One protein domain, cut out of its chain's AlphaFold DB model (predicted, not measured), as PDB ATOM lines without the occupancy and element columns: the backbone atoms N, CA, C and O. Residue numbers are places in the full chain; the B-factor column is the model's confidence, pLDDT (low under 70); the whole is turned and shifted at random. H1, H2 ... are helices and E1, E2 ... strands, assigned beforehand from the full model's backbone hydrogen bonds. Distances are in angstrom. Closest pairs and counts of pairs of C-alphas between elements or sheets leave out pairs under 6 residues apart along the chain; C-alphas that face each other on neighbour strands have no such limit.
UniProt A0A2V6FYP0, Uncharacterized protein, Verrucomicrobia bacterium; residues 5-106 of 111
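Overview. This is residues 5 to 106 of the 111 residues of an uncharacterized protein of Verrucomicrobia bacterium (UniProt A0A2V6FYP0). A strongly twisted sheet of four strands makes the core, with H1 over one face and H2 and H3 over the other, three layers with helices on both faces. The longest helix, H4, makes an arm that joins this body beside H1 and only grazes the sheet. The 102 printed residues, mixed in class, hold E1, E2, H1, E3, H2, H3, H4 and E4 in chain order; the antiparallel sheet runs E3, E1, E2, E4. The whole is compact, with a radius of gyration of the C-alphas of 13.3 A, yet elongated, spanning 45 by 24 by 24 A.

Arrangement. E1, residues 5 to 11, and E2, residues 16 to 22, form a hairpin, with N 7 and O 19 within hydrogen-bond range at 2.8 A. The edge strands are E3, residues 50 to 55, beside E1 with N 8 and O 54 at 2.8 A, and E4, residues 103 to 105, beside E2 with N 20 and O 104 at 2.9 A. H1, residues 32 to 45, is on the sheet, its closest C-alphas to E3 those of Leu 35 and Leu 53, 6.6 A. E2, H1 and E3 make a split strand-helix-strand unit, its two strands running the same way with E1 between them; the crossover is right-handed. On the opposite face H3, residues 68 to 76, runs along E2 at 1 degrees on the local plane. H2, residues 59 to 62, is on the same face as H3. H4, residues 83 to 98, touches H1 with residues 94 to 98 alone, the closest C-alphas being those of Ala 37 and Ala 98, 4.9 A. Every O i to N i+4 pair is within hydrogen-bond range in H3, 5 of 10 in H1 and 10 of 12 in H4; H2 is too short for one.

Along the chain. E1, 19.5 A long, begins at C-alpha 5 (-42.512, -41.058, 7.223). H4, 23.7 A long, begins at C-alpha 83 (-47.541, -41.982, 28.635).

Size, cuts and confidence. The C-alphas farthest apart, Arg 13 and Lys 84, are 45.3 A apart. The printed part has no cut and no long link, and no printed residue is under 70 in pLDDT.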
ATOM      1  N   VAL A   5     -42.982 -41.964   8.275       96.50
ATOM      2  CA  VAL A   5     -42.512 -41.058   7.223       96.50
ATOM      3  C   VAL A   5     -41.816 -41.819   6.109       96.50
ATOM      4  O   VAL A   5     -41.221 -42.875   6.332       96.50
ATOM      5  N   ALA A   6     -41.851 -41.236   4.913       97.56
ATOM      6  CA  ALA A   6     -41.010 -41.659   3.807       97.56
ATOM      7  C   ALA A   6     -39.759 -40.773   3.725       97.56
ATOM      8  O   ALA A   6     -39.831 -39.558   3.905       97.56
ATOM      9  N   ILE A   7     -38.607 -41.374   3.435       97.75
ATOM     10  CA  ILE A   7     -37.340 -40.674   3.202       97.75
ATOM     11  C   ILE A   7     -36.925 -40.901   1.757       97.75
ATOM     12  O   ILE A   7     -36.862 -42.037   1.294       97.75
ATOM     13  N   LYS A   8     -36.581 -39.818   1.068       97.94
ATOM     14  CA  LYS A   8     -35.995 -39.822  -0.270       97.94
ATOM     15  C   LYS A   8     -34.489 -39.606  -0.153       97.94
ATOM     16  O   LYS A   8     -34.036 -38.540   0.269       97.94
ATOM     17  N   ALA A   9     -33.717 -40.610  -0.546       97.25
ATOM     18  CA  ALA A   9     -32.276 -40.526  -0.723       97.25
ATOM     19  C   ALA A   9     -31.955 -40.330  -2.207       97.25
ATOM     20  O   ALA A   9     -32.554 -40.965  -3.069       97.25
ATOM     21  N   THR A  10     -31.023 -39.439  -2.526       96.69
ATOM     22  CA  THR A  10     -30.502 -39.282  -3.890       96.69
ATOM     23  C   THR A  10     -29.021 -39.615  -3.884       96.69
ATOM     24  O   THR A  10     -28.269 -39.046  -3.087       96.69
ATOM     25  N   ASP A  11     -28.599 -40.549  -4.729       94.38
ATOM     26  CA  ASP A  11     -27.191 -40.927  -4.863       94.38
ATOM     27  C   ASP A  11     -26.390 -39.877  -5.670       94.38
ATOM     28  O   ASP A  11     -26.917 -38.861  -6.137       94.38
ATOM     29  N   LYS A  12     -25.083 -40.102  -5.840       93.75
ATOM     30  CA  LYS A  12     -24.215 -39.252  -6.678       93.75
ATOM     31  C   LYS A  12     -24.584 -39.262  -8.169       93.75
ATOM     32  O   LYS A  12     -24.225 -38.316  -8.863       93.75
ATOM     33  N   ARG A  13     -25.267 -40.302  -8.657       92.50
ATOM     34  CA  ARG A  13     -25.719 -40.452 -10.052       92.50
ATOM     35  C   ARG A  13     -27.075 -39.779 -10.302       92.50
ATOM     36  O   ARG A  13     -27.487 -39.664 -11.449       92.50
ATOM     37  N   GLY A  14     -27.749 -39.302  -9.253       93.69
ATOM     38  CA  GLY A  14     -29.087 -38.718  -9.325       93.69
ATOM     39  C   GLY A  14     -30.219 -39.739  -9.173       93.69
ATOM     40  O   GLY A  14     -31.388 -39.354  -9.235       93.69
ATOM     41  N   THR A  15     -29.902 -41.014  -8.936       93.75
ATOM     42  CA  THR A  15     -30.883 -42.071  -8.678       93.75
ATOM     43  C   THR A  15     -31.601 -41.787  -7.368       93.75
ATOM     44  O   THR A  15     -30.972 -41.487  -6.348       93.75
ATOM     45  N   LYS A  16     -32.932 -41.878  -7.392       95.38
ATOM     46  CA  LYS A  16     -33.777 -41.702  -6.211       95.38
ATOM     47  C   LYS A  16     -34.072 -43.059  -5.589       95.38
ATOM     48  O   LYS A  16     -34.518 -43.975  -6.270       95.38
ATOM     49  N   HIS A  17     -33.873 -43.137  -4.286       96.00
ATOM     50  CA  HIS A  17     -34.165 -44.287  -3.449       96.00
ATOM     51  C   HIS A  17     -35.123 -43.845  -2.355       96.00
ATOM     52  O   HIS A  17     -34.981 -42.744  -1.819       96.00
ATOM     53  N   PHE A  18     -36.086 -44.692  -2.019       97.25
ATOM     54  CA  PHE A  18     -37.094 -44.364  -1.023       97.25
ATOM     55  C   PHE A  18     -37.092 -45.377   0.107       97.25
ATOM     56  O   PHE A  18     -36.822 -46.561  -0.098       97.25
ATOM     57  N   PHE A  19     -37.401 -44.886   1.299       97.38
ATOM     58  CA  PHE A  19     -37.454 -45.665   2.525       97.38
ATOM     59  C   PHE A  19     -38.689 -45.290   3.331       97.38
ATOM     60  O   PHE A  19     -39.105 -44.136   3.277       97.38
ATOM     61  N   VAL A  20     -39.213 -46.219   4.125       97.56
ATOM     62  CA  VAL A  20     -40.232 -45.958   5.154       97.56
ATOM     63  C   VAL A  20     -39.637 -46.239   6.532       97.56
ATOM     64  O   VAL A  20     -38.906 -47.214   6.716       97.56
ATOM     65  N   THR A  21     -39.906 -45.359   7.496       97.25
ATOM     66  CA  THR A  21     -39.427 -45.483   8.881       97.25
ATOM     67  C   THR A  21     -40.319 -44.703   9.856       97.25
ATOM     68  O   THR A  21     -41.266 -44.027   9.447       97.25
ATOM     69  N   TRP A  22     -40.015 -44.773  11.154       95.81
ATOM     70  CA  TRP A  22     -40.708 -44.003  12.183       95.81
ATOM     71  C   TRP A  22     -40.266 -42.542  12.188       95.81
ATOM     72  O   TRP A  22     -39.107 -42.228  12.461       95.81
ATOM     73  N   GLY A  23     -41.223 -41.641  11.982       93.12
ATOM     74  CA  GLY A  23     -41.045 -40.219  12.251       93.12
ATOM     75  C   GLY A  23     -41.228 -39.890  13.732       93.12
ATOM     76  O   GLY A  23     -40.451 -39.123  14.295       93.12
ATOM     77  N   ARG A  24     -42.191 -40.543  14.404       91.62
ATOM     78  CA  ARG A  24     -42.583 -40.236  15.796       91.62
ATOM     79  C   ARG A  24     -41.439 -40.294  16.809       91.62
ATOM     80  O   ARG A  24     -41.478 -39.593  17.816       91.62
ATOM     81  N   ALA A  25     -40.445 -41.147  16.574       89.31
ATOM     82  CA  ALA A  25     -39.292 -41.283  17.461       89.31
ATOM     83  C   ALA A  25     -38.390 -40.031  17.452       89.31
ATOM     84  O   ALA A  25     -37.598 -39.816  18.368       89.31
ATOM     85  N   PHE A  26     -38.494 -39.167  16.449       90.94
ATOM     86  CA  PHE A  26     -37.685 -37.959  16.329       90.94
ATOM     87  C   PHE A  26     -38.512 -36.696  16.565       90.94
ATOM     88  O   PHE A  26     -39.712 -36.752  16.827       90.94
ATOM     89  N   ASP A  27     -37.820 -35.559  16.591       76.94
ATOM     90  CA  ASP A  27     -38.447 -34.263  16.816       76.94
ATOM     91  C   ASP A  27     -39.564 -34.017  15.778       76.94
ATOM     92  O   ASP A  27     -39.367 -34.277  14.587       76.94
ATOM     93  N   PRO A  28     -40.755 -33.550  16.196       74.38
ATOM     94  CA  PRO A  28     -41.869 -33.361  15.280       74.38
ATOM     95  C   PRO A  28     -41.651 -32.213  14.283       74.38
ATOM     96  O   PRO A  28     -42.390 -32.141  13.301       74.38
ATOM     97  N   VAL A  29     -40.686 -31.326  14.499       75.88
ATOM     98  CA  VAL A  29     -40.451 -30.135  13.675       75.88
ATOM     99  C   VAL A  29     -39.163 -30.268  12.866       75.88
ATOM    100  O   VAL A  29     -39.168 -29.957  11.675       75.88
ATOM    101  N   ASP A  30     -38.078 -30.764  13.467       87.56
ATOM    102  CA  ASP A  30     -36.787 -30.900  12.783       87.56
ATOM    103  C   ASP A  30     -36.545 -32.328  12.254       87.56
ATOM    104  O   ASP A  30     -36.381 -33.264  13.041       87.56
ATOM    105  N   PRO A  31     -36.439 -32.532  10.924       92.62
ATOM    106  CA  PRO A  31     -36.094 -33.833  10.364       92.62
ATOM    107  C   PRO A  31     -34.609 -34.196  10.478       92.62
ATOM    108  O   PRO A  31     -34.257 -35.364  10.295       92.62
ATOM    109  N   LYS A  32     -33.708 -33.249  10.772       94.25
ATOM    110  CA  LYS A  32     -32.256 -33.502  10.774       94.25
ATOM    111  C   LYS A  32     -31.824 -34.635  11.714       94.25
ATOM    112  O   LYS A  32     -30.989 -35.430  11.273       94.25
ATOM    113  N   PRO A  33     -32.358 -34.782  12.944       94.81
ATOM    114  CA  PRO A  33     -32.000 -35.894  13.821       94.81
ATOM    115  C   PRO A  33     -32.332 -37.266  13.217       94.81
ATOM    116  O   PRO A  33     -31.496 -38.168  13.262       94.81
ATOM    117  N   LEU A  34     -33.505 -37.408  12.585       95.94
ATOM    118  CA  LEU A  34     -33.899 -38.638  11.890       95.94
ATOM    119  C   LEU A  34     -32.955 -38.929  10.721       95.94
ATOM    120  O   LEU A  34     -32.415 -40.028  10.608       95.94
ATOM    121  N   LEU A  35     -32.717 -37.935   9.863       96.31
ATOM    122  CA  LEU A  35     -31.867 -38.102   8.682       96.31
ATOM    123  C   LEU A  35     -30.415 -38.427   9.060       96.31
ATOM    124  O   LEU A  35     -29.770 -39.232   8.389       96.31
ATOM    125  N   THR A  36     -29.922 -37.845  10.156       95.62
ATOM    126  CA  THR A  36     -28.601 -38.148  10.726       95.62
ATOM    127  C   THR A  36     -28.520 -39.596  11.200       95.62
ATOM    128  O   THR A  36     -27.531 -40.266  10.916       95.62
ATOM    129  N   ALA A  37     -29.564 -40.103  11.863       95.50
ATOM    130  CA  ALA A  37     -29.618 -41.489  12.327       95.50
ATOM    131  C   ALA A  37     -29.735 -42.502  11.174       95.50
ATOM    132  O   ALA A  37     -29.121 -43.563  11.220       95.50
ATOM    133  N   VAL A  38     -30.489 -42.165  10.123       95.94
ATOM    134  CA  VAL A  38     -30.727 -43.037   8.961       95.94
ATOM    135  C   VAL A  38     -29.506 -43.133   8.049       95.94
ATOM    136  O   VAL A  38     -29.185 -44.215   7.563       95.94
ATOM    137  N   ARG A  39     -28.803 -42.019   7.812       95.44
ATOM    138  CA  ARG A  39     -27.699 -41.927   6.843       95.44
ATOM    139  C   ARG A  39     -26.658 -43.055   6.930       95.44
ATOM    140  O   ARG A  39     -26.378 -43.632   5.878       95.44
ATOM    141  N   PRO A  40     -26.064 -43.388   8.093       93.44
ATOM    142  CA  PRO A  40     -25.060 -44.453   8.163       93.44
ATOM    143  C   PRO A  40     -25.644 -45.840   7.845       93.44
ATOM    144  O   PRO A  40     -24.971 -46.660   7.218       93.44
ATOM    145  N   ALA A  41     -26.910 -46.082   8.199       93.56
ATOM    146  CA  ALA A  41     -27.580 -47.360   7.979       93.56
ATOM    147  C   ALA A  41     -27.879 -47.647   6.495       93.56
ATOM    148  O   ALA A  41     -28.041 -48.804   6.122       93.56
ATOM    149  N   LEU A  42     -27.885 -46.627   5.626       92.50
ATOM    150  CA  LEU A  42     -28.164 -46.796   4.192       92.50
ATOM    151  C   LEU A  42     -27.161 -47.709   3.474       92.50
ATOM    152  O   LEU A  42     -27.516 -48.369   2.499       92.50
ATOM    153  N   SER A  43     -25.935 -47.789   3.995       91.06
ATOM    154  CA  SER A  43     -24.896 -48.688   3.483       91.06
ATOM    155  C   SER A  43     -25.293 -50.169   3.542       91.06
ATOM    156  O   SER A  43     -24.891 -50.934   2.669       91.06
ATOM    157  N   GLN A  44     -26.141 -50.567   4.499       90.31
ATOM    158  CA  GLN A  44     -26.641 -51.942   4.636       90.31
ATOM    159  C   GLN A  44     -27.566 -52.355   3.484       90.31
ATOM    160  O   GLN A  44     -27.717 -53.539   3.208       90.31
ATOM    161  N   PHE A  45     -28.154 -51.381   2.786       89.25
ATOM    162  CA  PHE A  45     -29.012 -51.605   1.621       89.25
ATOM    163  C   PHE A  45     -28.230 -51.512   0.299       89.25
ATOM    164  O   PHE A  45     -28.821 -51.305  -0.759       89.25
ATOM    165  N   GLY A  46     -26.896 -51.590   0.353       88.25
ATOM    166  CA  GLY A  46     -26.018 -51.468  -0.814       88.25
ATOM    167  C   GLY A  46     -25.902 -50.042  -1.364       88.25
ATOM    168  O   GLY A  46     -25.284 -49.831  -2.408       88.25
ATOM    169  N   LEU A  47     -26.469 -49.042  -0.680       87.62
ATOM    170  CA  LEU A  47     -26.407 -47.658  -1.132       87.62
ATOM    171  C   LEU A  47     -25.162 -46.960  -0.590       87.62
ATOM    172  O   LEU A  47     -25.051 -46.656   0.599       87.62
ATOM    173  N   SER A  48     -24.234 -46.646  -1.491       85.00
ATOM    174  CA  SER A  48     -23.053 -45.836  -1.198       85.00
ATOM    175  C   SER A  48     -23.118 -44.487  -1.916       85.00
ATOM    176  O   SER A  48     -23.783 -44.323  -2.938       85.00
ATOM    177  N   GLY A  49     -22.443 -43.475  -1.363       88.12
ATOM    178  CA  GLY A  49     -22.360 -42.164  -2.007       88.12
ATOM    179  C   GLY A  49     -23.687 -41.399  -2.059       88.12
ATOM    180  O   GLY A  49     -23.994 -40.781  -3.074       88.12
ATOM    181  N   ILE A  50     -24.459 -41.399  -0.972       94.81
ATOM    182  CA  ILE A  50     -25.678 -40.588  -0.870       94.81
ATOM    183  C   ILE A  50     -25.336 -39.091  -0.898       94.81
ATOM    184  O   ILE A  50     -24.655 -38.568  -0.008       94.81
ATOM    185  N   ARG A  51     -25.840 -38.393  -1.919       96.06
ATOM    186  CA  ARG A  51     -25.687 -36.948  -2.115       96.06
ATOM    187  C   ARG A  51     -26.624 -36.168  -1.202       96.06
ATOM    188  O   ARG A  51     -26.179 -35.238  -0.537       96.06
ATOM    189  N   SER A  52     -27.896 -36.547  -1.140       96.88
ATOM    190  CA  SER A  52     -28.894 -35.866  -0.309       96.88
ATOM    191  C   SER A  52     -29.879 -36.842   0.321       96.88
ATOM    192  O   SER A  52     -30.123 -37.934  -0.193       96.88
ATOM    193  N   LEU A  53     -30.421 -36.429   1.464       97.19
ATOM    194  CA  LEU A  53     -31.489 -37.104   2.189       97.19
ATOM    195  C   LEU A  53     -32.523 -36.064   2.585       97.19
ATOM    196  O   LEU A  53     -32.157 -34.984   3.046       97.19
ATOM    197  N   GLN A  54     -33.794 -36.395   2.413       97.06
ATOM    198  CA  GLN A  54     -34.904 -35.550   2.831       97.06
ATOM    199  C   GLN A  54     -36.098 -36.417   3.217       97.06
ATOM    200  O   GLN A  54     -36.325 -37.465   2.611       97.06
ATOM    201  N   VAL A  55     -36.856 -35.972   4.212       96.88
ATOM    202  CA  VAL A  55     -38.182 -36.527   4.488       96.88
ATOM    203  C   VAL A  55     -39.115 -36.042   3.377       96.88
ATOM    204  O   VAL A  55     -39.071 -34.867   3.014       96.88
ATOM    205  N   CYS A  56     -39.904 -36.941   2.792       96.25
ATOM    206  CA  CYS A  56     -40.945 -36.560   1.840       96.25
ATOM    207  C   CYS A  56     -41.994 -35.683   2.540       96.25
ATOM    208  O   CYS A  56     -42.303 -35.905   3.710       96.25
ATOM    209  N   SER A  57     -42.576 -34.720   1.827       93.75
ATOM    210  CA  SER A  57     -43.650 -33.875   2.358       93.75
ATOM    211  C   SER A  57     -44.890 -34.693   2.714       93.75
ATOM    212  O   SER A  57     -45.593 -34.370   3.666       93.75
ATOM    213  N   THR A  58     -45.129 -35.776   1.970       95.06
ATOM    214  CA  THR A  58     -46.205 -36.737   2.210       95.06
ATOM    215  C   THR A  58     -45.748 -38.153   1.867       95.06
ATOM    216  O   THR A  58     -44.828 -38.357   1.070       95.06
ATOM    217  N   LEU A  59     -46.436 -39.156   2.419       96.06
ATOM    218  CA  LEU A  59     -46.238 -40.556   2.029       96.06
ATOM    219  C   LEU A  59     -46.559 -40.804   0.540       96.06
ATOM    220  O   LEU A  59     -45.969 -41.698  -0.065       96.06
ATOM    221  N   GLN A  60     -47.417 -39.976  -0.071       96.62
ATOM    222  CA  GLN A  60     -47.785 -40.063  -1.488       96.62
ATOM    223  C   GLN A  60     -46.574 -39.945  -2.426       96.62
ATOM    224  O   GLN A  60     -46.550 -40.579  -3.476       96.62
ATOM    225  N   GLU A  61     -45.528 -39.198  -2.054       96.81
ATOM    226  CA  GLU A  61     -44.307 -39.104  -2.875       96.81
ATOM    227  C   GLU A  61     -43.609 -40.458  -3.081       96.81
ATOM    228  O   GLU A  61     -42.887 -40.631  -4.063       96.81
ATOM    229  N   ALA A  62     -43.796 -41.403  -2.157       97.12
ATOM    230  CA  ALA A  62     -43.194 -42.731  -2.205       97.12
ATOM    231  C   ALA A  62     -44.193 -43.831  -2.604       97.12
ATOM    232  O   ALA A  62     -43.784 -44.981  -2.749       97.12
ATOM    233  N   SER A  63     -45.475 -43.510  -2.819       96.69
ATOM    234  CA  SER A  63     -46.528 -44.523  -2.988       96.69
ATOM    235  C   SER A  63     -46.399 -45.354  -4.264       96.69
ATOM    236  O   SER A  63     -46.924 -46.460  -4.337       96.69
ATOM    237  N   GLY A  64     -45.709 -44.825  -5.277       95.88
ATOM    238  CA  GLY A  64     -45.420 -45.538  -6.524       95.88
ATOM    239  C   GLY A  64     -44.207 -46.470  -6.451       95.88
ATOM    240  O   GLY A  64     -43.833 -47.045  -7.471       95.88
ATOM    241  N   GLN A  65     -43.541 -46.574  -5.299       96.25
ATOM    242  CA  GLN A  65     -42.351 -47.407  -5.150       96.25
ATOM    243  C   GLN A  65     -42.719 -48.869  -4.858       96.25
ATOM    244  O   GLN A  65     -43.736 -49.128  -4.207       96.25
ATOM    245  N   PRO A  66     -41.884 -49.829  -5.294       93.88
ATOM    246  CA  PRO A  66     -42.025 -51.220  -4.886       93.88
ATOM    247  C   PRO A  66     -42.109 -51.369  -3.363       93.88
ATOM    248  O   PRO A  66     -41.449 -50.652  -2.614       93.88
ATOM    249  N   TYR A  67     -42.924 -52.311  -2.897       94.62
ATOM    250  CA  TYR A  67     -43.073 -52.641  -1.476       94.62
ATOM    251  C   TYR A  67     -43.568 -51.503  -0.565       94.62
ATOM    252  O   TYR A  67     -43.506 -51.622   0.659       94.62
ATOM    253  N   PHE A  68     -44.044 -50.380  -1.121       96.88
ATOM    254  CA  PHE A  68     -44.496 -49.241  -0.322       96.88
ATOM    255  C   PHE A  68     -45.626 -49.621   0.641       96.88
ATOM    256  O   PHE A  68     -45.569 -49.275   1.822       96.88
ATOM    257  N   PHE A  69     -46.645 -50.336   0.159       96.56
ATOM    258  CA  PHE A  69     -47.792 -50.704   0.989       96.56
ATOM    259  C   PHE A  69     -47.423 -51.772   2.019       96.56
ATOM    260  O   PHE A  69     -47.879 -51.704   3.153       96.56
ATOM    261  N   GLU A  70     -46.544 -52.707   1.673       96.56
ATOM    262  CA  GLU A  70     -45.995 -53.713   2.578       96.56
ATOM    263  C   GLU A  70     -45.221 -53.050   3.716       96.56
ATOM    264  O   GLU A  70     -45.438 -53.377   4.884       96.56
ATOM    265  N   ALA A  71     -44.379 -52.067   3.394       96.38
ATOM    266  CA  ALA A  71     -43.672 -51.268   4.382       96.38
ATOM    267  C   ALA A  71     -44.651 -50.484   5.265       96.38
ATOM    268  O   ALA A  71     -44.566 -50.542   6.492       96.38
ATOM    269  N   LEU A  72     -45.617 -49.786   4.664       96.44
ATOM    270  CA  LEU A  72     -46.605 -49.004   5.402       96.44
ATOM    271  C   LEU A  72     -47.417 -49.884   6.360       96.44
ATOM    272  O   LEU A  72     -47.573 -49.526   7.527       96.44
ATOM    273  N   LEU A  73     -47.890 -51.045   5.905       96.62
ATOM    274  CA  LEU A  73     -48.635 -52.003   6.723       96.62
ATOM    275  C   LEU A  73     -47.764 -52.584   7.844       96.62
ATOM    276  O   LEU A  73     -48.213 -52.634   8.989       96.62
ATOM    277  N   ALA A  74     -46.512 -52.955   7.556       95.50
ATOM    278  CA  ALA A  74     -45.586 -53.497   8.552       95.50
ATOM    279  C   ALA A  74     -45.308 -52.517   9.704       95.50
ATOM    280  O   ALA A  74     -45.149 -52.932  10.853       95.50
ATOM    281  N   PHE A  75     -45.262 -51.213   9.417       95.31
ATOM    282  CA  PHE A  75     -45.150 -50.183  10.450       95.31
ATOM    283  C   PHE A  75     -46.496 -49.922  11.132       95.31
ATOM    284  O   PHE A  75     -46.553 -49.899  12.356       95.31
ATOM    285  N   SER A  76     -47.589 -49.816  10.375       94.62
ATOM    286  CA  SER A  76     -48.920 -49.483  10.914       94.62
ATOM    287  C   SER A  76     -49.473 -50.529  11.889       94.62
ATOM    288  O   SER A  76     -50.278 -50.205  12.755       94.62
ATOM    289  N   GLN A  77     -49.034 -51.787  11.788       95.19
ATOM    290  CA  GLN A  77     -49.411 -52.849  12.729       95.19
ATOM    291  C   GLN A  77     -48.731 -52.724  14.103       95.19
ATOM    292  O   GLN A  77     -49.169 -53.344  15.075       95.19
ATOM    293  N   LYS A  78     -47.650 -51.944  14.217       92.50
ATOM    294  CA  LYS A  78     -46.903 -51.773  15.466       92.50
ATOM    295  C   LYS A  78     -47.526 -50.641  16.287       92.50
ATOM    296  O   LYS A  78     -47.601 -49.497  15.847       92.50
ATOM    297  N   ARG A  79     -47.924 -50.940  17.525       90.12
ATOM    298  CA  ARG A  79     -48.513 -49.945  18.434       90.12
ATOM    299  C   ARG A  79     -47.445 -49.003  18.995       90.12
ATOM    300  O   ARG A  79     -46.503 -49.459  19.642       90.12
ATOM    301  N   ILE A  80     -47.651 -47.695  18.840       90.69
ATOM    302  CA  ILE A  80     -46.877 -46.675  19.555       90.69
ATOM    303  C   ILE A  80     -47.465 -46.530  20.970       90.69
ATOM    304  O   ILE A  80     -48.663 -46.271  21.115       90.69
ATOM    305  N   PRO A  81     -46.677 -46.743  22.037       92.12
ATOM    306  CA  PRO A  81     -47.167 -46.570  23.396       92.12
ATOM    307  C   PRO A  81     -47.342 -45.087  23.742       92.12
ATOM    308  O   PRO A  81     -46.622 -44.226  23.241       92.12
ATOM    309  N   TYR A  82     -48.253 -44.796  24.670       87.62
ATOM    310  CA  TYR A  82     -48.469 -43.452  25.216       87.62
ATOM    311  C   TYR A  82     -48.106 -43.402  26.705       87.62
ATOM    312  O   TYR A  82     -48.103 -44.419  27.401       87.62
ATOM    313  N   GLY A  83     -47.824 -42.201  27.216       90.94
ATOM    314  CA  GLY A  83     -47.541 -41.982  28.635       90.94
ATOM    315  C   GLY A  83     -46.147 -42.458  29.058       90.94
ATOM    316  O   GLY A  83     -45.166 -42.259  28.345       90.94
ATOM    317  N   LYS A  84     -46.044 -43.067  30.246       91.62
ATOM    318  CA  LYS A  84     -44.758 -43.340  30.921       91.62
ATOM    319  C   LYS A  84     -43.808 -44.252  30.135       91.62
ATOM    320  O   LYS A  84     -42.600 -44.131  30.287       91.62
ATOM    321  N   THR A  85     -44.332 -45.141  29.294       92.62
ATOM    322  CA  THR A  85     -43.530 -46.092  28.503       92.62
ATOM    323  C   THR A  85     -43.039 -45.514  27.172       92.62
ATOM    324  O   THR A  85     -42.212 -46.136  26.501       92.62
ATOM    325  N   TYR A  86     -43.494 -44.314  26.795       92.69
ATOM    326  CA  TYR A  86     -43.112 -43.668  25.538       92.69
ATOM    327  C   TYR A  86     -41.611 -43.378  25.455       92.69
ATOM    328  O   TYR A  86     -41.002 -43.602  24.414       92.69
ATOM    329  N   SER A  87     -40.990 -42.911  26.543       92.81
ATOM    330  CA  SER A  87     -39.560 -42.568  26.555       92.81
ATOM    331  C   SER A  87     -38.674 -43.788  26.280       92.81
ATOM    332  O   SER A  87     -37.744 -43.707  25.478       92.81
ATOM    333  N   THR A  88     -39.002 -44.934  26.882       94.81
ATOM    334  CA  THR A  88     -38.309 -46.208  26.655       94.81
ATOM    335  C   THR A  88     -38.479 -46.688  25.218       94.81
ATOM    336  O   THR A  88     -37.496 -47.055  24.575       94.81
ATOM    337  N   TRP A  89     -39.707 -46.643  24.689       94.69
ATOM    338  CA  TRP A  89     -39.977 -46.998  23.294       94.69
ATOM    339  C   TRP A  89     -39.220 -46.092  22.323       94.69
ATOM    340  O   TRP A  89     -38.580 -46.586  21.400       94.69
ATOM    341  N   ASN A  90     -39.220 -44.783  22.571       94.69
ATOM    342  CA  ASN A  90     -38.528 -43.802  21.744       94.69
ATOM    343  C   ASN A  90     -37.019 -44.097  21.684       94.69
ATOM    344  O   ASN A  90     -36.449 -44.224  20.601       94.69
ATOM    345  N   ALA A  91     -36.374 -44.297  22.837       95.25
ATOM    346  CA  ALA A  91     -34.953 -44.637  22.890       95.25
ATOM    347  C   ALA A  91     -34.634 -45.949  22.145       95.25
ATOM    348  O   ALA A  91     -33.652 -46.019  21.400       95.25
ATOM    349  N   ALA A  92     -35.475 -46.977  22.302       95.69
ATOM    350  CA  ALA A  92     -35.319 -48.250  21.604       95.69
ATOM    351  C   ALA A  92     -35.490 -48.099  20.084       95.69
ATOM    352  O   ALA A  92     -34.656 -48.592  19.324       95.69
ATOM    353  N   CYS A  93     -36.515 -47.370  19.645       95.62
ATOM    354  CA  CYS A  93     -36.795 -47.106  18.239       95.62
ATOM    355  C   CYS A  93     -35.645 -46.332  17.574       95.62
ATOM    356  O   CYS A  93     -35.130 -46.753  16.538       95.62
ATOM    357  N   ARG A  94     -35.126 -45.276  18.220       95.94
ATOM    358  CA  ARG A  94     -33.943 -44.538  17.735       95.94
ATOM    359  C   ARG A  94     -32.730 -45.447  17.548       95.94
ATOM    360  O   ARG A  94     -32.036 -45.343  16.540       95.94
ATOM    361  N   LYS A  95     -32.489 -46.366  18.489       96.44
ATOM    362  CA  LYS A  95     -31.410 -47.362  18.391       96.44
ATOM    363  C   LYS A  95     -31.643 -48.351  17.242       96.44
ATOM    364  O   LYS A  95     -30.698 -48.719  16.543       96.44
ATOM    365  N   GLN A  96     -32.884 -48.783  17.029       96.50
ATOM    366  CA  GLN A  96     -33.241 -49.665  15.915       96.50
ATOM    367  C   GLN A  96     -33.044 -48.973  14.561       96.50
ATOM    368  O   GLN A  96     -32.452 -49.570  13.667       96.50
ATOM    369  N   ILE A  97     -33.430 -47.703  14.431       95.94
ATOM    370  CA  ILE A  97     -33.205 -46.905  13.218       95.94
ATOM    371  C   ILE A  97     -31.712 -46.705  12.961       95.94
ATOM    372  O   ILE A  97     -31.237 -47.015  11.873       95.94
ATOM    373  N   ALA A  98     -30.943 -46.290  13.971       94.88
ATOM    374  CA  ALA A  98     -29.496 -46.100  13.834       94.88
ATOM    375  C   ALA A  98     -28.745 -47.390  13.447       94.88
ATOM    376  O   ALA A  98     -27.673 -47.327  12.851       94.88
ATOM    377  N   SER A  99     -29.305 -48.562  13.772       94.44
ATOM    378  CA  SER A  99     -28.752 -49.869  13.390       94.44
ATOM    379  C   SER A  99     -29.318 -50.442  12.086       94.44
ATOM    380  O   SER A  99     -28.897 -51.526  11.695       94.44
ATOM    381  N   GLY A 100     -30.238 -49.742  11.414       94.12
ATOM    382  CA  GLY A 100     -30.855 -50.168  10.153       94.12
ATOM    383  C   GLY A 100     -32.083 -51.075  10.279       94.12
ATOM    384  O   GLY A 100     -32.713 -51.372   9.272       94.12
ATOM    385  N   LYS A 101     -32.473 -51.486  11.494       93.69
ATOM    386  CA  LYS A 101     -33.552 -52.472  11.720       93.69
ATOM    387  C   LYS A 101     -34.965 -51.935  11.496       93.69
ATOM    388  O   LYS A 101     -35.836 -52.685  11.078       93.69
ATOM    389  N   ASP A 102     -35.192 -50.658  11.787       95.38
ATOM    390  CA  ASP A 102     -36.490 -49.988  11.612       95.38
ATOM    391  C   ASP A 102     -36.460 -49.048  10.391       95.38
ATOM    392  O   ASP A 102     -37.014 -47.950  10.395       95.38
ATOM    393  N   ILE A 103     -35.774 -49.474   9.328       96.25
ATOM    394  CA  ILE A 103     -35.710 -48.786   8.038       96.25
ATOM    395  C   ILE A 103     -36.127 -49.788   6.966       96.25
ATOM    396  O   ILE A 103     -35.493 -50.825   6.805       96.25
ATOM    397  N   TYR A 104     -37.186 -49.481   6.223       96.38
ATOM    398  CA  TYR A 104     -37.669 -50.332   5.140       96.38
ATOM    399  C   TYR A 104     -37.291 -49.717   3.800       96.38
ATOM    400  O   TYR A 104     -37.747 -48.621   3.481       96.38
ATOM    401  N   TYR A 105     -36.468 -50.402   3.012       96.06
ATOM    402  CA  TYR A 105     -36.106 -49.952   1.670       96.06
ATOM    403  C   TYR A 105     -37.189 -50.325   0.653       96.06
ATOM    404  O   TYR A 105     -37.605 -51.476   0.588       96.06
ATOM    405  N   LEU A 106     -37.626 -49.353  -0.151       95.44
ATOM    406  CA  LEU A 106     -38.686 -49.524  -1.155       95.44
ATOM    407  C   LEU A 106     -38.153 -49.899  -2.549       95.44
ATOM    408  O   LEU A 106     -38.879 -49.892  -3.538       95.44
TER     409      LEU A 106